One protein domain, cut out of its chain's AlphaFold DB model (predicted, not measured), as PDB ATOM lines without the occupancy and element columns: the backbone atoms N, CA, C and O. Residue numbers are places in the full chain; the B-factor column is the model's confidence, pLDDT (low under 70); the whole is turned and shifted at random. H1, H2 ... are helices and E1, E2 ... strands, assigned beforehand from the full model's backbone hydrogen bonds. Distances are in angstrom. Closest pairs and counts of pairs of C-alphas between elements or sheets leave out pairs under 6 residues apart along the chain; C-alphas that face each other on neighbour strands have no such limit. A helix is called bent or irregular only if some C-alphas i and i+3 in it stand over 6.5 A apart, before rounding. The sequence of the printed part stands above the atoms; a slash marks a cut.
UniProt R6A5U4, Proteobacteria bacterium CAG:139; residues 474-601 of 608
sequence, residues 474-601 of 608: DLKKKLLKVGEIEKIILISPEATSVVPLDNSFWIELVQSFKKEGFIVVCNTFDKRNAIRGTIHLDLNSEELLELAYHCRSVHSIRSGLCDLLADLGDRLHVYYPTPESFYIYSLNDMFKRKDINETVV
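This is residues 474 to 601 of the 608 residues of a protein of Proteobacteria bacterium CAG:139 (UniProt R6A5U4). A twisted sheet of five parallel strands runs through the body, with H2 covering one face beside E1 and E2, and H3 and H6 over the other face, H3 by E1 and E3 and H6 by E4 and E5. H1 packs on H3 at one end of the longest axis, H6 lies at the other end, and the long link of residues 523 to 540 pairs with edge strand E2 through residues 535 to 536. The printed part has 128 residues with seven named helices and five named strands, in the order H1 E1 H2 E2 H3 E3 H4 H5 E4 H6 H7 E5; the class is mixed, helices and strands. The sheet's order is E2 E1 E3 E4 E5. The whole is compact, with a radius of gyration of the C-alphas of 13.9 A, and spans 40 by 28 by 27 A.

H1 is residues 474 to 479, and its first C-alpha, that of Asp 474, is at (-36.398, -33.705, -33.059). E1, residues 488 to 492, is 12.9 A long from first to last C-alpha. H2, residues 503 to 515, is the longest helix at 18.5 A and begins with C-alpha 503 at (-7.961, -42.945, -29.787). E2 is residues 519 to 522. H3, residues 541 to 550, is 14.7 A long, and E3, residues 553 to 557, is 13.5 A long. H4 is residues 560 to 564 and H5 residues 566 to 571; H5 is irregular, with C-alphas 567 and 570 8.8 A apart. E4, residues 572 to 576, is 13.0 A long. H6 is residues 579 to 585 and H7 residues 587 to 591. E5, residues 597 to 600, ends with C-alpha 600 at (-6.114, -48.824, -43.936).

The sheet is twisted, its C-alphas lying up to 4.2 A off the best plane. E2 and E1 are parallel at 24 degrees, with N 491 and O 521 2.8 A apart. E1 and E3 stand at 12 degrees, with N 555 and O 490 2.8 A apart. E3 and E4 stand at 17 degrees, with N 573 and O 554 2.8 A apart. E4 and E5 stand at 13 degrees, with N 574 and O 597 2.8 A apart. These N and O pairs are within hydrogen-bond range. E1, H2, E2, then E3, H4 H5, E4, then E4, H6 H7, E5 are strand-helix-strand units, two parallel neighbour strands with helices between, and E2, H3, E3 is a split one with E1 between its strands; these four crossovers are right-handed. The helices make three layers with the sheet, H3 and H6 on one face and H2 on the other. H2, at a height of 10.1 A over the sheet, runs along the strands, at 4 degrees to E1 on the local plane; its closest C-alphas to E2 are those of Val 510 and Val 520, 6.6 A. H3, at a height of 10.4 A, runs slantwise to the strands, at 38 degrees to E1 on the local plane; the closest C-alphas of H3 and E3 are those of Ala 548 and Val 554, 6.3 A. H6 has a height of 8.2 A, and its closest C-alphas to E4 are those of Phe 582 and Tyr 576, 5.6 A. H5, on the same face as H3, lies over none of the strands. H4 and H7 only graze the sheet, with residues 561 to 562 and 587 to 588. H1 is not on the sheet and only just touches H3, with 3 pairs of C-alphas within 8 A, the closest those of Leu 475 and Glu 543, 5.9 A. In H1, H2, H3, H6 and H7 every O i to N i+4 pair is within hydrogen-bond range; in H4 it is 0 of 1, with 2 of 2 O i to N i+3 pairs, and in H5 0 of 2, with 2 of 3.

The two C-alphas farthest apart are those of Lys 477 and Glu 580, 41.2 A. The printed part has no cut, and the link from E2 to H3, 18 residues, is long. The mean pLDDT of the printed part is 90.6, and residues 496 to 499 and residue 525 of this model are under 70.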
ATOM      1  N   ASP A 474     -37.157 -33.388 -34.267       92.19
ATOM      2  CA  ASP A 474     -36.398 -33.705 -33.059       92.19
ATOM      3  C   ASP A 474     -34.891 -33.605 -33.296       92.19
ATOM      4  O   ASP A 474     -34.193 -32.973 -32.491       92.19
ATOM      5  N   LEU A 475     -34.393 -34.081 -34.443       93.19
ATOM      6  CA  LEU A 475     -33.007 -33.846 -34.830       93.19
ATOM      7  C   LEU A 475     -32.728 -32.348 -35.023       93.19
ATOM      8  O   LEU A 475     -31.742 -31.846 -34.481       93.19
ATOM      9  N   LYS A 476     -33.617 -31.591 -35.689       94.19
ATOM     10  CA  LYS A 476     -33.466 -30.124 -35.823       94.19
ATOM     11  C   LYS A 476     -33.292 -29.450 -34.462       94.19
ATOM     12  O   LYS A 476     -32.382 -28.638 -34.299       94.19
ATOM     13  N   LYS A 477     -34.102 -29.813 -33.457       92.69
ATOM     14  CA  LYS A 477     -33.978 -29.273 -32.086       92.69
ATOM     15  C   LYS A 477     -32.624 -29.592 -31.453       92.69
ATOM     16  O   LYS A 477     -32.066 -28.733 -30.767       92.69
ATOM     17  N   LYS A 478     -32.096 -30.804 -31.657       92.38
ATOM     18  CA  LYS A 478     -30.764 -31.194 -31.161       92.38
ATOM     19  C   LYS A 478     -29.660 -30.379 -31.843       92.38
ATOM     20  O   LYS A 478     -28.743 -29.919 -31.164       92.38
ATOM     21  N   LEU A 479     -29.792 -30.119 -33.145       93.00
ATOM     22  CA  LEU A 479     -28.813 -29.376 -33.943       93.00
ATOM     23  C   LEU A 479     -28.785 -27.865 -33.672       93.00
ATOM     24  O   LEU A 479     -27.724 -27.260 -33.823       93.00
ATOM     25  N   LEU A 480     -29.872 -27.262 -33.168       90.19
ATOM     26  CA  LEU A 480     -29.897 -25.841 -32.766       90.19
ATOM     27  C   LEU A 480     -28.775 -25.464 -31.783       90.19
ATOM     28  O   LEU A 480     -28.342 -24.316 -31.746       90.19
ATOM     29  N   LYS A 481     -28.311 -26.423 -30.971       84.25
ATOM     30  CA  LYS A 481     -27.240 -26.229 -29.978       84.25
ATOM     31  C   LYS A 481     -25.843 -26.563 -30.512       84.25
ATOM     32  O   LYS A 481     -24.877 -26.462 -29.760       84.25
ATOM     33  N   VAL A 482     -25.744 -27.000 -31.765       90.00
ATOM     34  CA  VAL A 482     -24.518 -27.512 -32.389       90.00
ATOM     35  C   VAL A 482     -24.033 -26.539 -33.455       90.00
ATOM     36  O   VAL A 482     -22.930 -26.015 -33.335       90.00
ATOM     37  N   GLY A 483     -24.863 -26.266 -34.463       90.00
ATOM     38  CA  GLY A 483     -24.540 -25.395 -35.592       90.00
ATOM     39  C   GLY A 483     -25.158 -25.878 -36.906       90.00
ATOM     40  O   GLY A 483     -26.003 -26.770 -36.915       90.00
ATOM     41  N   GLU A 484     -24.735 -25.264 -38.013       92.88
ATOM     42  CA  GLU A 484     -25.172 -25.604 -39.378       92.88
ATOM     43  C   GLU A 484     -24.768 -27.039 -39.746       92.88
ATOM     44  O   GLU A 484     -23.598 -27.409 -39.609       92.88
ATOM     45  N   ILE A 485     -25.724 -27.843 -40.222       94.06
ATOM     46  CA  ILE A 485     -25.530 -29.280 -40.477       94.06
ATOM     47  C   ILE A 485     -24.482 -29.540 -41.567       94.06
ATOM     48  O   ILE A 485     -23.693 -30.477 -41.470       94.06
ATOM     49  N   GLU A 486     -24.376 -28.641 -42.539       92.88
ATOM     50  CA  GLU A 486     -23.426 -28.683 -43.649       92.88
ATOM     51  C   GLU A 486     -21.975 -28.433 -43.204       92.88
ATOM     52  O   GLU A 486     -21.043 -28.688 -43.967       92.88
ATOM     53  N   LYS A 487     -21.768 -27.942 -41.972       96.00
ATOM     54  CA  LYS A 487     -20.452 -27.800 -41.325       96.00
ATOM     55  C   LYS A 487     -20.138 -28.943 -40.361       96.00
ATOM     56  O   LYS A 487     -19.052 -28.952 -39.776       96.00
ATOM     57  N   ILE A 488     -21.069 -29.879 -40.166       97.94
ATOM     58  CA  ILE A 488     -20.886 -30.998 -39.246       97.94
ATOM     59  C   ILE A 488     -20.122 -32.123 -39.934       97.94
ATOM     60  O   ILE A 488     -20.510 -32.585 -41.002       97.94
ATOM     61  N   ILE A 489     -19.073 -32.601 -39.274       98.00
ATOM     62  CA  ILE A 489     -18.423 -33.875 -39.572       98.00
ATOM     63  C   ILE A 489     -18.830 -34.868 -38.490       98.00
ATOM     64  O   ILE A 489     -18.605 -34.624 -37.302       98.00
ATOM     65  N   LEU A 490     -19.436 -35.981 -38.898       97.38
ATOM     66  CA  LEU A 490     -19.848 -37.044 -37.989       97.38
ATOM     67  C   LEU A 490     -18.739 -38.091 -37.868       97.38
ATOM     68  O   LEU A 490     -18.303 -38.653 -38.869       97.38
ATOM     69  N   ILE A 491     -18.323 -38.390 -36.639       95.19
ATOM     70  CA  ILE A 491     -17.363 -39.454 -36.340       95.19
ATOM     71  C   ILE A 491     -18.048 -40.613 -35.613       95.19
ATOM     72  O   ILE A 491     -18.690 -40.418 -34.578       95.19
ATOM     73  N   SER A 492     -17.842 -41.825 -36.130       92.62
ATOM     74  CA  SER A 492     -18.307 -43.092 -35.556       92.62
ATOM     75  C   SER A 492     -17.109 -44.017 -35.279       92.62
ATOM     76  O   SER A 492     -16.694 -44.778 -36.158       92.62
ATOM     77  N   PRO A 493     -16.505 -43.945 -34.078       89.31
ATOM     78  CA  PRO A 493     -15.241 -44.621 -33.782       89.31
ATOM     79  C   PRO A 493     -15.398 -46.076 -33.304       89.31
ATOM     80  O   PRO A 493     -14.402 -46.783 -33.174       89.31
ATOM     81  N   GLU A 494     -16.625 -46.535 -33.034       83.25
ATOM     82  CA  GLU A 494     -16.910 -47.847 -32.438       83.25
ATOM     83  C   GLU A 494     -17.423 -48.855 -33.484       83.25
ATOM     84  O   GLU A 494     -18.242 -48.532 -34.345       83.25
ATOM     85  N   ALA A 495     -16.975 -50.108 -33.380       77.94
ATOM     86  CA  ALA A 495     -17.498 -51.237 -34.148       77.94
ATOM     87  C   ALA A 495     -17.461 -52.525 -33.323       77.94
ATOM     88  O   ALA A 495     -16.591 -52.716 -32.479       77.94
ATOM     89  N   THR A 496     -18.388 -53.439 -33.610       68.88
ATOM     90  CA  THR A 496     -18.434 -54.778 -32.998       68.88
ATOM     91  C   THR A 496     -17.770 -55.854 -33.860       68.88
ATOM     92  O   THR A 496     -17.519 -56.955 -33.383       68.88
ATOM     93  N   SER A 497     -17.542 -55.569 -35.147       62.62
ATOM     94  CA  SER A 497     -17.112 -56.536 -36.168       62.62
ATOM     95  C   SER A 497     -15.611 -56.514 -36.468       62.62
ATOM     96  O   SER A 497     -15.098 -57.437 -37.099       62.62
ATOM     97  N   VAL A 498     -14.903 -55.469 -36.036       67.25
ATOM     98  CA  VAL A 498     -13.465 -55.277 -36.265       67.25
ATOM     99  C   VAL A 498     -12.790 -54.776 -34.990       67.25
ATOM    100  O   VAL A 498     -13.458 -54.297 -34.076       67.25
ATOM    101  N   VAL A 499     -11.465 -54.910 -34.923       66.06
ATOM    102  CA  VAL A 499     -10.661 -54.390 -33.807       66.06
ATOM    103  C   VAL A 499     -10.763 -52.856 -33.787       66.06
ATOM    104  O   VAL A 499     -10.690 -52.255 -34.860       66.06
ATOM    105  N   PRO A 500     -10.941 -52.211 -32.620       77.31
ATOM    106  CA  PRO A 500     -11.003 -50.754 -32.536       77.31
ATOM    107  C   PRO A 500      -9.675 -50.099 -32.948       77.31
ATOM    108  O   PRO A 500      -8.601 -50.662 -32.741       77.31
ATOM    109  N   LEU A 501      -9.762 -48.890 -33.504       77.62
ATOM    110  CA  LEU A 501      -8.603 -48.030 -33.760       77.62
ATOM    111  C   LEU A 501      -8.195 -47.283 -32.487       77.62
ATOM    112  O   LEU A 501      -9.031 -47.026 -31.619       77.62
ATOM    113  N   ASP A 502      -6.919 -46.906 -32.401       80.62
ATOM    114  CA  ASP A 502      -6.414 -46.123 -31.275       80.62
ATOM    115  C   ASP A 502      -7.081 -44.736 -31.205       80.62
ATOM    116  O   ASP A 502      -7.364 -44.094 -32.221       80.62
ATOM    117  N   ASN A 503      -7.329 -44.248 -29.989       84.81
ATOM    118  CA  ASN A 503      -7.961 -42.945 -29.787       84.81
ATOM    119  C   ASN A 503      -7.095 -41.777 -30.279       84.81
ATOM    120  O   ASN A 503      -7.650 -40.739 -30.636       84.81
ATOM    121  N   SER A 504      -5.767 -41.916 -30.308       85.44
ATOM    122  CA  SER A 504      -4.846 -40.899 -30.836       85.44
ATOM    123  C   SER A 504      -5.153 -40.560 -32.292       85.44
ATOM    124  O   SER A 504      -5.310 -39.383 -32.608       85.44
ATOM    125  N   PHE A 505      -5.378 -41.574 -33.133       90.31
ATOM    126  CA  PHE A 505      -5.785 -41.407 -34.527       90.31
ATOM    127  C   PHE A 505      -7.043 -40.537 -34.641       90.31
ATOM    128  O   PHE A 505      -7.069 -39.538 -35.364       90.31
ATOM    129  N   TRP A 506      -8.084 -40.868 -33.871       93.38
ATOM    130  CA  TRP A 506      -9.324 -40.097 -33.880       93.38
ATOM    131  C   TRP A 506      -9.132 -38.674 -33.360       93.38
ATOM    132  O   TRP A 506      -9.716 -37.740 -33.902       93.38
ATOM    133  N   ILE A 507      -8.314 -38.484 -32.323       92.81
ATOM    134  CA  ILE A 507      -8.020 -37.164 -31.757       92.81
ATOM    135  C   ILE A 507      -7.292 -36.283 -32.779       92.81
ATOM    136  O   ILE A 507      -7.644 -35.111 -32.914       92.81
ATOM    137  N   GLU A 508      -6.308 -36.817 -33.497       93.50
ATOM    138  CA  GLU A 508      -5.579 -36.091 -34.543       93.50
ATOM    139  C   GLU A 508      -6.508 -35.669 -35.680       93.50
ATOM    140  O   GLU A 508      -6.514 -34.499 -36.076       93.50
ATOM    141  N   LEU A 509      -7.370 -36.585 -36.129       94.75
ATOM    142  CA  LEU A 509      -8.365 -36.319 -37.162       94.75
ATOM    143  C   LEU A 509      -9.381 -35.246 -36.720       94.75
ATOM    144  O   LEU A 509      -9.685 -34.308 -37.453       94.75
ATOM    145  N   VAL A 510      -9.869 -35.319 -35.478       96.50
ATOM    146  CA  VAL A 510     -10.741 -34.282 -34.899       96.50
ATOM    147  C   VAL A 510     -10.034 -32.927 -34.876       96.50
ATOM    148  O   VAL A 510     -10.645 -31.900 -35.175       96.50
ATOM    149  N   GLN A 511      -8.753 -32.891 -34.509       95.94
ATOM    150  CA  GLN A 511      -7.989 -31.648 -34.465       95.94
ATOM    151  C   GLN A 511      -7.795 -31.031 -35.852       95.94
ATOM    152  O   GLN A 511      -7.869 -29.805 -35.957       95.94
ATOM    153  N   SER A 512      -7.567 -31.831 -36.900       96.81
ATOM    154  CA  SER A 512      -7.436 -31.306 -38.266       96.81
ATOM    155  C   SER A 512      -8.742 -30.661 -38.732       96.81
ATOM    156  O   SER A 512      -8.739 -29.493 -39.111       96.81
ATOM    157  N   PHE A 513      -9.877 -31.340 -38.554       97.69
ATOM    158  CA  PHE A 513     -11.184 -30.798 -38.935       97.69
ATOM    159  C   PHE A 513     -11.541 -29.507 -38.206       97.69
ATOM    160  O   PHE A 513     -12.069 -28.572 -38.806       97.69
ATOM    161  N   LYS A 514     -11.207 -29.409 -36.917       95.75
ATOM    162  CA  LYS A 514     -11.443 -28.176 -36.159       95.75
ATOM    163  C   LYS A 514     -10.560 -27.023 -36.631       95.75
ATOM    164  O   LYS A 514     -11.022 -25.885 -36.612       95.75
ATOM    165  N   LYS A 515      -9.321 -27.287 -37.068       95.88
ATOM    166  CA  LYS A 515      -8.453 -26.260 -37.681       95.88
ATOM    167  C   LYS A 515      -9.021 -25.751 -39.006       95.88
ATOM    168  O   LYS A 515      -8.866 -24.574 -39.309       95.88
ATOM    169  N   GLU A 516      -9.710 -26.611 -39.748       96.12
ATOM    170  CA  GLU A 516     -10.411 -26.265 -40.990       96.12
ATOM    171  C   GLU A 516     -11.775 -25.584 -40.756       96.12
ATOM    172  O   GLU A 516     -12.424 -25.151 -41.705       96.12
ATOM    173  N   GLY A 517     -12.201 -25.431 -39.497       95.38
ATOM    174  CA  GLY A 517     -13.430 -24.724 -39.127       95.38
ATOM    175  C   GLY A 517     -14.692 -25.591 -39.094       95.38
ATOM    176  O   GLY A 517     -15.790 -25.046 -38.983       95.38
ATOM    177  N   PHE A 518     -14.561 -26.919 -39.162       97.75
ATOM    178  CA  PHE A 518     -15.695 -27.837 -39.058       97.75
ATOM    179  C   PHE A 518     -16.114 -28.104 -37.609       97.75
ATOM    180  O   PHE A 518     -15.316 -28.061 -36.666       97.75
ATOM    181  N   ILE A 519     -17.394 -28.435 -37.440       97.06
ATOM    182  CA  ILE A 519     -17.972 -28.869 -36.170       97.06
ATOM    183  C   ILE A 519     -17.926 -30.391 -36.142       97.06
ATOM    184  O   ILE A 519     -18.566 -31.047 -36.953       97.06
ATOM    185  N   VAL A 520     -17.182 -30.970 -35.206       97.12
ATOM    186  CA  VAL A 520     -17.035 -32.428 -35.151       97.12
ATOM    187  C   VAL A 520     -17.982 -33.010 -34.112       97.12
ATOM    188  O   VAL A 520     -17.882 -32.694 -32.924       97.12
ATOM    189  N   VAL A 521     -18.897 -33.862 -34.562       95.75
ATOM    190  CA  VAL A 521     -19.901 -34.541 -33.740       95.75
ATOM    191  C   VAL A 521     -19.538 -36.014 -33.617       95.75
ATOM    192  O   VAL A 521     -19.068 -36.625 -34.571       95.75
ATOM    193  N   CYS A 522     -19.764 -36.593 -32.442       91.19
ATOM    194  CA  CYS A 522     -19.532 -38.009 -32.196       91.19
ATOM    195  C   CYS A 522     -20.776 -38.653 -31.581       91.19
ATOM    196  O   CYS A 522     -21.345 -38.117 -30.630       91.19
ATOM    197  N   ASN A 523     -21.180 -39.806 -32.114       81.69
ATOM    198  CA  ASN A 523     -22.248 -40.626 -31.548       81.69
ATOM    199  C   ASN A 523     -21.655 -41.974 -31.123       81.69
ATOM    200  O   ASN A 523     -21.298 -42.790 -31.970       81.69
ATOM    201  N   THR A 524     -21.505 -42.168 -29.816       81.31
ATOM    202  CA  THR A 524     -20.991 -43.396 -29.187       81.31
ATOM    203  C   THR A 524     -22.072 -44.002 -28.309       81.31
ATOM    204  O   THR A 524     -22.907 -43.272 -27.777       81.31
ATOM    205  N   PHE A 525     -22.048 -45.320 -28.102       69.12
ATOM    206  CA  PHE A 525     -23.038 -45.979 -27.235       69.12
ATOM    207  C   PHE A 525     -22.967 -45.480 -25.786       69.12
ATOM    208  O   PHE A 525     -23.978 -45.414 -25.090       69.12
ATOM    209  N   ASP A 526     -21.764 -45.117 -25.339       73.50
ATOM    210  CA  ASP A 526     -21.517 -44.470 -24.058       73.50
ATOM    211  C   ASP A 526     -20.858 -43.109 -24.290       73.50
ATOM    212  O   ASP A 526     -19.799 -43.010 -24.916       73.50
ATOM    213  N   LYS A 527     -21.446 -42.045 -23.740       78.62
ATOM    214  CA  LYS A 527     -20.895 -40.684 -23.804       78.62
ATOM    215  C   LYS A 527     -19.449 -40.596 -23.305       78.62
ATOM    216  O   LYS A 527     -18.703 -39.728 -23.750       78.62
ATOM    217  N   ARG A 528     -19.038 -41.469 -22.379       78.12
ATOM    218  CA  ARG A 528     -17.667 -41.514 -21.839       78.12
ATOM    219  C   ARG A 528     -16.633 -41.945 -22.880       78.12
ATOM    220  O   ARG A 528     -15.465 -41.606 -22.721       78.12
ATOM    221  N   ASN A 529     -17.067 -42.628 -23.937       77.75
ATOM    222  CA  ASN A 529     -16.219 -43.064 -25.044       77.75
ATOM    223  C   ASN A 529     -16.116 -42.011 -26.158       77.75
ATOM    224  O   ASN A 529     -15.403 -42.225 -27.137       77.75
ATOM    225  N   ALA A 530     -16.818 -40.878 -26.038       85.44
ATOM    226  CA  ALA A 530     -16.766 -39.826 -27.042       85.44
ATOM    227  C   ALA A 530     -15.334 -39.293 -27.206       85.44
ATOM    228  O   ALA A 530     -14.639 -38.987 -26.231       85.44
ATOM    229  N   ILE A 531     -14.902 -39.138 -28.458       90.12
ATOM    230  CA  ILE A 531     -13.545 -38.686 -28.771       90.12
ATOM    231  C   ILE A 531     -13.341 -37.257 -28.269       90.12
ATOM    232  O   ILE A 531     -14.159 -36.357 -28.503       90.12
ATOM    233  N   ARG A 532     -12.214 -37.024 -27.588       89.75
ATOM    234  CA  ARG A 532     -11.863 -35.708 -27.051       89.75
ATOM    235  C   ARG A 532     -11.888 -34.653 -28.158       89.75
ATOM    236  O   ARG A 532     -11.227 -34.786 -29.179       89.75
ATOM    237  N   GLY A 533     -12.602 -33.557 -27.904       87.81
ATOM    238  CA  GLY A 533     -12.710 -32.433 -28.836       87.81
ATOM    239  C   GLY A 533     -13.947 -32.466 -29.733       87.81
ATOM    240  O   GLY A 533     -14.189 -31.461 -30.404       87.81
ATOM    241  N   THR A 534     -14.734 -33.544 -29.689       93.50
ATOM    242  CA  THR A 534     -16.035 -33.661 -30.366       93.50
ATOM    243  C   THR A 534     -17.196 -33.184 -29.489       93.50
ATOM    244  O   THR A 534     -17.068 -33.060 -28.267       93.50
ATOM    245  N   ILE A 535     -18.338 -32.913 -30.118       93.44
ATOM    246  CA  ILE A 535     -19.627 -32.715 -29.455       93.44
ATOM    247  C   ILE A 535     -20.360 -34.055 -29.463       93.44
ATOM    248  O   ILE A 535     -20.680 -34.581 -30.526       93.44
ATOM    249  N   HIS A 536     -20.637 -34.607 -28.283       90.31
ATOM    250  CA  HIS A 536     -21.447 -35.817 -28.181       90.31
ATOM    251  C   HIS A 536     -22.937 -35.478 -28.261       90.31
ATOM    252  O   HIS A 536     -23.425 -34.661 -27.472       90.31
ATOM    253  N   LEU A 537     -23.650 -36.130 -29.179       85.12
ATOM    254  CA  LEU A 537     -25.106 -36.080 -29.281       85.12
ATOM    255  C   LEU A 537     -25.669 -37.459 -28.961       85.12
ATOM    256  O   LEU A 537     -25.190 -38.446 -29.496       85.12
ATOM    257  N   ASP A 538     -26.694 -37.503 -28.118       84.06
ATOM    258  CA  ASP A 538     -27.444 -38.725 -27.833       84.06
ATOM    259  C   ASP A 538     -28.461 -38.940 -28.964       84.06
ATOM    260  O   ASP A 538     -29.574 -38.400 -28.922       84.06
ATOM    261  N   LEU A 539     -28.022 -39.591 -30.044       88.31
ATOM    262  CA  LEU A 539     -28.832 -39.858 -31.233       88.31
ATOM    263  C   LEU A 539     -29.292 -41.311 -31.234       88.31
ATOM    264  O   LEU A 539     -28.480 -42.236 -31.129       88.31
ATOM    265  N   ASN A 540     -30.590 -41.521 -31.435       87.06
ATOM    266  CA  ASN A 540     -31.086 -42.848 -31.770       87.06
ATOM    267  C   ASN A 540     -30.642 -43.245 -33.198       87.06
ATOM    268  O   ASN A 540     -30.080 -42.443 -33.946       87.06
ATOM    269  N   SER A 541     -30.879 -44.498 -33.593       85.50
ATOM    270  CA  SER A 541     -30.423 -45.009 -34.894       85.50
ATOM    271  C   SER A 541     -31.007 -44.264 -36.101       85.50
ATOM    272  O   SER A 541     -30.347 -44.203 -37.132       85.50
ATOM    273  N   GLU A 542     -32.210 -43.697 -35.987       88.25
ATOM    274  CA  GLU A 542     -32.846 -42.914 -37.055       88.25
ATOM    275  C   GLU A 542     -32.200 -41.538 -37.165       88.25
ATOM    276  O   GLU A 542     -31.681 -41.186 -38.220       88.25
ATOM    277  N   GLU A 543     -32.123 -40.815 -36.048       92.12
ATOM    278  CA  GLU A 543     -31.517 -39.484 -35.985       92.12
ATOM    279  C   GLU A 543     -30.040 -39.508 -36.410       92.12
ATOM    280  O   GLU A 543     -29.546 -38.560 -37.019       92.12
ATOM    281  N   LEU A 544     -29.321 -40.596 -36.113       93.06
ATOM    282  CA  LEU A 544     -27.945 -40.791 -36.561       93.06
ATOM    283  C   LEU A 544     -27.845 -40.849 -38.089       93.06
ATOM    284  O   LEU A 544     -26.941 -40.246 -38.663       93.06
ATOM    285  N   LEU A 545     -28.750 -41.583 -38.739       93.75
ATOM    286  CA  LEU A 545     -28.759 -41.742 -40.193       93.75
ATOM    287  C   LEU A 545     -29.249 -40.473 -40.889       93.75
ATOM    288  O   LEU A 545     -28.648 -40.064 -41.878       93.75
ATOM    289  N   GLU A 546     -30.266 -39.808 -40.340       94.12
ATOM    290  CA  GLU A 546     -30.676 -38.465 -40.764       94.12
ATOM    291  C   GLU A 546     -29.486 -37.499 -40.730       94.12
ATOM    292  O   GLU A 546     -29.155 -36.885 -41.741       94.12
ATOM    293  N   LEU A 547     -28.769 -37.413 -39.604       95.88
ATOM    294  CA  LEU A 547     -27.586 -36.560 -39.512       95.88
ATOM    295  C   LEU A 547     -26.523 -36.959 -40.542       95.88
ATOM    296  O   LEU A 547     -26.005 -36.095 -41.244       95.88
ATOM    297  N   ALA A 548     -26.209 -38.250 -40.643       96.25
ATOM    298  CA  ALA A 548     -25.164 -38.767 -41.520       96.25
ATOM    299  C   ALA A 548     -25.399 -38.434 -43.004       96.25
ATOM    300  O   ALA A 548     -24.451 -38.093 -43.710       96.25
ATOM    301  N   TYR A 549     -26.647 -38.503 -43.482       96.19
ATOM    302  CA  TYR A 549     -26.977 -38.229 -44.884       96.19
ATOM    303  C   TYR A 549     -26.881 -36.747 -45.264       96.19
ATOM    304  O   TYR A 549     -26.536 -36.420 -46.409       96.19
ATOM    305  N   HIS A 550     -27.117 -35.855 -44.302       96.12
ATOM    306  CA  HIS A 550     -27.179 -34.408 -44.522       96.12
ATOM    307  C   HIS A 550     -25.935 -33.646 -44.047       96.12
ATOM    308  O   HIS A 550     -25.740 -32.497 -44.436       96.12
ATOM    309  N   CYS A 551     -25.065 -34.262 -43.240       97.00
ATOM    310  CA  CYS A 551     -23.835 -33.625 -42.780       97.00
ATOM    311  C   CYS A 551     -22.754 -33.541 -43.874       97.00
ATOM    312  O   CYS A 551     -22.879 -34.102 -44.969       97.00
ATOM    313  N   ARG A 552     -21.660 -32.824 -43.585       97.62
ATOM    314  CA  ARG A 552     -20.560 -32.595 -44.535       97.62
ATOM    315  C   ARG A 552     -19.913 -33.896 -44.996       97.62
ATOM    316  O   ARG A 552     -19.744 -34.101 -46.194       97.62
ATOM    317  N   SER A 553     -19.516 -34.721 -44.035       98.06
ATOM    318  CA  SER A 553     -18.898 -36.025 -44.253       98.06
ATOM    319  C   SER A 553     -19.050 -36.897 -43.011       98.06
ATOM    320  O   SER A 553     -19.275 -36.403 -41.898       98.06
ATOM    321  N   VAL A 554     -18.922 -38.205 -43.210       98.19
ATOM    322  CA  VAL A 554     -18.947 -39.217 -42.156       98.19
ATOM    323  C   VAL A 554     -17.619 -39.950 -42.141       98.19
ATOM    324  O   VAL A 554     -17.147 -40.422 -43.170       98.19
ATOM    325  N   HIS A 555     -17.032 -40.069 -40.958       97.56
ATOM    326  CA  HIS A 555     -15.753 -40.718 -40.712       97.56
ATOM    327  C   HIS A 555     -15.981 -41.858 -39.725       97.56
ATOM    328  O   HIS A 555     -16.263 -41.628 -38.551       97.56
ATOM    329  N   SER A 556     -15.898 -43.098 -40.195       95.56
ATOM    330  CA  SER A 556     -16.255 -44.266 -39.389       95.56
ATOM    331  C   SER A 556     -15.193 -45.346 -39.468       95.56
ATOM    332  O   SER A 556     -14.656 -45.620 -40.539       95.56
ATOM    333  N   ILE A 557     -14.937 -46.030 -38.354       93.56
ATOM    334  CA  ILE A 557     -14.324 -47.359 -38.439       93.56
ATOM    335  C   ILE A 557     -15.286 -48.292 -39.186       93.56
ATOM    336  O   ILE A 557     -16.509 -48.120 -39.100       93.56
ATOM    337  N   ARG A 558     -14.768 -49.272 -39.933       92.44
ATOM    338  CA  ARG A 558     -15.608 -50.223 -40.667       92.44
ATOM    339  C   ARG A 558     -16.618 -50.923 -39.746       92.44
ATOM    340  O   ARG A 558     -16.251 -51.718 -38.886       92.44
ATOM    341  N   SER A 559     -17.906 -50.676 -39.980       90.69
ATOM    342  CA  SER A 559     -19.017 -51.258 -39.217       90.69
ATOM    343  C   SER A 559     -20.273 -51.412 -40.076       90.69
ATOM    344  O   SER A 559     -20.324 -50.883 -41.186       90.69
ATOM    345  N   GLY A 560     -21.305 -52.072 -39.536       90.44
ATOM    346  CA  GLY A 560     -22.617 -52.191 -40.182       90.44
ATOM    347  C   GLY A 560     -23.256 -50.851 -40.562       90.44
ATOM    348  O   GLY A 560     -23.987 -50.782 -41.539       90.44
ATOM    349  N   LEU A 561     -22.950 -49.774 -39.828       92.31
ATOM    350  CA  LEU A 561     -23.418 -48.425 -40.158       92.31
ATOM    351  C   LEU A 561     -22.884 -47.965 -41.520       92.31
ATOM    352  O   LEU A 561     -23.616 -47.340 -42.279       92.31
ATOM    353  N   CYS A 562     -21.636 -48.305 -41.854       95.50
ATOM    354  CA  CYS A 562     -21.040 -47.914 -43.128       95.50
ATOM    355  C   CYS A 562     -21.766 -48.552 -44.323       95.50
ATOM    356  O   CYS A 562     -21.845 -47.927 -45.373       95.50
ATOM    357  N   ASP A 563     -22.331 -49.756 -44.157       95.19
ATOM    358  CA  ASP A 563     -23.111 -50.420 -45.212       95.19
ATOM    359  C   ASP A 563     -24.355 -49.600 -45.574       95.19
ATOM    360  O   ASP A 563     -24.654 -49.397 -46.748       95.19
ATOM    361  N   LEU A 564     -25.033 -49.062 -44.555       95.25
ATOM    362  CA  LEU A 564     -26.216 -48.211 -44.707       95.25
ATOM    363  C   LEU A 564     -25.883 -46.822 -45.266       95.25
ATOM    364  O   LEU A 564     -26.801 -46.119 -45.675       95.25
ATOM    365  N   LEU A 565     -24.614 -46.408 -45.230       96.00
ATOM    366  CA  LEU A 565     -24.140 -45.080 -45.626       96.00
ATOM    367  C   LEU A 565     -23.346 -45.087 -46.934       96.00
ATOM    368  O   LEU A 565     -22.829 -44.047 -47.334       96.00
ATOM    369  N   ALA A 566     -23.233 -46.230 -47.610       95.12
ATOM    370  CA  ALA A 566     -22.407 -46.368 -48.806       95.12
ATOM    371  C   ALA A 566     -22.797 -45.397 -49.947       95.12
ATOM    372  O   ALA A 566     -21.944 -45.037 -50.755       95.12
ATOM    373  N   ASP A 567     -24.039 -44.896 -49.975       94.31
ATOM    374  CA  ASP A 567     -24.493 -43.892 -50.952       94.31
ATOM    375  C   ASP A 567     -23.952 -42.484 -50.751       94.31
ATOM    376  O   ASP A 567     -24.033 -41.665 -51.665       94.31
ATOM    377  N   LEU A 568     -23.355 -42.204 -49.595       95.44
ATOM    378  CA  LEU A 568     -22.635 -40.956 -49.372       95.44
ATOM    379  C   LEU A 568     -21.461 -40.770 -50.341       95.44
ATOM    380  O   LEU A 568     -21.040 -39.630 -50.533       95.44
ATOM    381  N   GLY A 569     -20.940 -41.856 -50.927       95.19
ATOM    382  CA  GLY A 569     -19.829 -41.807 -51.871       95.19
ATOM    383  C   GLY A 569     -18.592 -41.167 -51.250       95.19
ATOM    384  O   GLY A 569     -18.133 -41.590 -50.188       95.19
ATOM    385  N   ASP A 570     -18.101 -40.100 -51.876       95.88
ATOM    386  CA  ASP A 570     -16.915 -39.355 -51.444       95.88
ATOM    387  C   ASP A 570     -17.075 -38.673 -50.075       95.88
ATOM    388  O   ASP A 570     -16.083 -38.352 -49.423       95.88
ATOM    389  N   ARG A 571     -18.309 -38.509 -49.585       97.50
ATOM    390  CA  ARG A 571     -18.573 -38.011 -48.228       97.50
ATOM    391  C   ARG A 571     -18.409 -39.076 -47.143       97.50
ATOM    392  O   ARG A 571     -18.418 -38.717 -45.966       97.50
ATOM    393  N   LEU A 572     -18.271 -40.358 -47.489       98.06
ATOM    394  CA  LEU A 572     -18.020 -41.430 -46.528       98.06
ATOM    395  C   LEU A 572     -16.545 -41.825 -46.525       98.06
ATOM    396  O   LEU A 572     -16.007 -42.329 -47.510       98.06
ATOM    397  N   HIS A 573     -15.924 -41.658 -45.363       98.31
ATOM    398  CA  HIS A 573     -14.570 -42.090 -45.069       98.31
ATOM    399  C   HIS A 573     -14.606 -43.291 -44.124       98.31
ATOM    400  O   HIS A 573     -15.105 -43.198 -42.997       98.31
ATOM    401  N   VAL A 574     -14.072 -44.422 -44.581       97.62
ATOM    402  CA  VAL A 574     -14.079 -45.685 -43.840       97.62
ATOM    403  C   VAL A 574     -12.664 -46.107 -43.503       97.62
ATOM    404  O   VAL A 574     -11.820 -46.274 -44.383       97.62
ATOM    405  N   TYR A 575     -12.424 -46.325 -42.215       95.94
ATOM    406  CA  TYR A 575     -11.125 -46.723 -41.701       95.94
ATOM    407  C   TYR A 575     -11.100 -48.202 -41.335       95.94
ATOM    408  O   TYR A 575     -11.986 -48.714 -40.642       95.94
ATOM    409  N   TYR A 576     -10.052 -48.871 -41.792       91.81
ATOM    410  CA  TYR A 576      -9.812 -50.292 -41.603       91.81
ATOM    411  C   TYR A 576      -8.579 -50.481 -40.716       91.81
ATOM    412  O   TYR A 576      -7.518 -49.964 -41.062       91.81
ATOM    413  N   PRO A 577      -8.675 -51.214 -39.592       83.38
ATOM    414  CA  PRO A 577      -7.545 -51.405 -38.678       83.38
ATOM    415  C   PRO A 577      -6.431 -52.275 -39.266       83.38
ATOM    416  O   PRO A 577      -5.290 -52.202 -38.818       83.38
ATOM    417  N   THR A 578      -6.749 -53.123 -40.248       82.94
ATOM    418  CA  THR A 578      -5.767 -54.010 -40.879       82.94
ATOM    419  C   THR A 578      -6.041 -54.212 -42.374       82.94
ATOM    420  O   THR A 578      -7.198 -54.102 -42.805       82.94
ATOM    421  N   PRO A 579      -5.021 -54.570 -43.179       84.12
ATOM    422  CA  PRO A 579      -5.208 -54.950 -44.581       84.12
ATOM    423  C   PRO A 579      -6.194 -56.111 -44.776       84.12
ATOM    424  O   PRO A 579      -6.936 -56.132 -45.755       84.12
ATOM    425  N   GLU A 580      -6.249 -57.062 -43.840       83.31
ATOM    426  CA  GLU A 580      -7.184 -58.191 -43.886       83.31
ATOM    427  C   GLU A 580      -8.627 -57.713 -43.737       83.31
ATOM    428  O   GLU A 580      -9.495 -58.113 -44.511       83.31
ATOM    429  N   SER A 581      -8.890 -56.816 -42.782       82.56
ATOM    430  CA  SER A 581     -10.226 -56.246 -42.603       82.56
ATOM    431  C   SER A 581     -10.687 -55.468 -43.841       82.56
ATOM    432  O   SER A 581     -11.851 -55.569 -44.227       82.56
ATOM    433  N   PHE A 582      -9.770 -54.762 -44.508       90.44
ATOM    434  CA  PHE A 582     -10.033 -54.089 -45.779       90.44
ATOM    435  C   PHE A 582     -10.347 -55.083 -46.896       90.44
ATOM    436  O   PHE A 582     -11.381 -54.965 -47.550       90.44
ATOM    437  N   TYR A 583      -9.521 -56.119 -47.059       88.56
ATOM    438  CA  TYR A 583      -9.745 -57.160 -48.062       88.56
ATOM    439  C   TYR A 583     -11.111 -57.845 -47.903       88.56
ATOM    440  O   TYR A 583     -11.790 -58.125 -48.891       88.56
ATOM    441  N   ILE A 584     -11.519 -58.122 -46.663       86.50
ATOM    442  CA  ILE A 584     -12.757 -58.852 -46.374       86.50
ATOM    443  C   ILE A 584     -13.989 -57.955 -46.543       86.50
ATOM    444  O   ILE A 584     -15.006 -58.420 -47.070       86.50
ATOM    445  N   TYR A 585     -13.911 -56.699 -46.090       90.19
ATOM    446  CA  TYR A 585     -15.071 -55.832 -45.872       90.19
ATOM    447  C   TYR A 585     -15.052 -54.513 -46.665       90.19
ATOM    448  O   TYR A 585     -15.788 -53.594 -46.286       90.19
ATOM    449  N   SER A 586     -14.240 -54.381 -47.720       93.88
ATOM    450  CA  SER A 586     -14.282 -53.201 -48.601       93.88
ATOM    451  C   SER A 586     -15.698 -52.984 -49.149       93.88
ATOM    452  O   SER A 586     -16.311 -53.888 -49.720       93.88
ATOM    453  N   LEU A 587     -16.226 -51.778 -48.940       94.94
ATOM    454  CA  LEU A 587     -17.513 -51.308 -49.439       94.94
ATOM    455  C   LEU A 587     -17.476 -51.054 -50.940       94.94
ATOM    456  O   LEU A 587     -18.444 -51.375 -51.624       94.94
ATOM    457  N   ASN A 588     -16.367 -50.513 -51.458       94.25
ATOM    458  CA  ASN A 588     -16.206 -50.316 -52.897       94.25
ATOM    459  C   ASN A 588     -16.275 -51.656 -53.632       94.25
ATOM    460  O   ASN A 588     -17.010 -51.786 -54.607       94.25
ATOM    461  N   ASP A 589     -15.591 -52.681 -53.121       91.00
ATOM    462  CA  ASP A 589     -15.677 -54.026 -53.687       91.00
ATOM    463  C   ASP A 589     -17.079 -54.630 -53.535       91.00
ATOM    464  O   ASP A 589     -17.602 -55.230 -54.474       91.00
ATOM    465  N   MET A 590     -17.689 -54.473 -52.358       91.62
ATOM    466  CA  MET A 590     -18.984 -55.068 -52.018       91.62
ATOM    467  C   MET A 590     -20.154 -54.481 -52.811       91.62
ATOM    468  O   MET A 590     -21.014 -55.233 -53.259       91.62
ATOM    469  N   PHE A 591     -20.177 -53.165 -53.018       92.69
ATOM    470  CA  PHE A 591     -21.238 -52.467 -53.754       92.69
ATOM    471  C   PHE A 591     -20.823 -52.066 -55.175       92.69
ATOM    472  O   PHE A 591     -21.546 -51.334 -55.847       92.69
ATOM    473  N   LYS A 592     -19.657 -52.534 -55.642       89.62
ATOM    474  CA  LYS A 592     -19.075 -52.230 -56.963       89.62
ATOM    475  C   LYS A 592     -18.934 -50.729 -57.236       89.62
ATOM    476  O   LYS A 592     -19.179 -50.252 -58.345       89.62
ATOM    477  N   ARG A 593     -18.501 -49.996 -56.214       89.56
ATOM    478  CA  ARG A 593     -18.262 -48.550 -56.228       89.56
ATOM    479  C   ARG A 593     -16.771 -48.232 -56.292       89.56
ATOM    480  O   ARG A 593     -15.929 -49.125 -56.218       89.56
ATOM    481  N   LYS A 594     -16.445 -46.956 -56.506       90.94
ATOM    482  CA  LYS A 594     -15.056 -46.450 -56.523       90.94
ATOM    483  C   LYS A 594     -14.891 -45.095 -55.842       90.94
ATOM    484  O   LYS A 594     -13.802 -44.535 -55.862       90.94
ATOM    485  N   ASP A 595     -15.978 -44.544 -55.325       94.69
ATOM    486  CA  ASP A 595     -16.069 -43.183 -54.818       94.69
ATOM    487  C   ASP A 595     -16.057 -43.119 -53.288       94.69
ATOM    488  O   ASP A 595     -15.898 -42.034 -52.747       94.69
ATOM    489  N   ILE A 596     -16.165 -44.251 -52.581       97.00
ATOM    490  CA  ILE A 596     -16.048 -44.281 -51.118       97.00
ATOM    491  C   ILE A 596     -14.574 -44.168 -50.723       97.00
ATOM    492  O   ILE A 596     -13.727 -44.917 -51.220       97.00
ATOM    493  N   ASN A 597     -14.266 -43.271 -49.787       97.19
ATOM    494  CA  ASN A 597     -12.909 -43.059 -49.296       97.19
ATOM    495  C   ASN A 597     -12.530 -44.126 -48.257       97.19
ATOM    496  O   ASN A 597     -12.804 -43.983 -47.068       97.19
ATOM    497  N   GLU A 598     -11.880 -45.204 -48.685       96.88
ATOM    498  CA  GLU A 598     -11.452 -46.294 -47.800       96.88
ATOM    499  C   GLU A 598      -9.960 -46.195 -47.471       96.88
ATOM    500  O   GLU A 598      -9.126 -45.985 -48.349       96.88
ATOM    501  N   THR A 599      -9.595 -46.334 -46.198       96.31
ATOM    502  CA  THR A 599      -8.205 -46.191 -45.744       96.31
ATOM    503  C   THR A 599      -7.846 -47.266 -44.730       96.31
ATOM    504  O   THR A 599      -8.551 -47.461 -43.743       96.31
ATOM    505  N   VAL A 600      -6.716 -47.944 -44.945       92.38
ATOM    506  CA  VAL A 600      -6.114 -48.824 -43.936       92.38
ATOM    507  C   VAL A 600      -5.252 -47.980 -43.008       92.38
ATOM    508  O   VAL A 600      -4.329 -47.307 -43.462       92.38
ATOM    509  N   VAL A 601      -5.549 -48.024 -41.714       87.31
ATOM    510  CA  VAL A 601      -4.789 -47.336 -40.670       87.31
ATOM    511  C   VAL A 601      -3.912 -48.382 -39.995       87.31
ATOM    512  O   VAL A 601      -4.402 -49.206 -39.228       87.31
TER     513      VAL A 601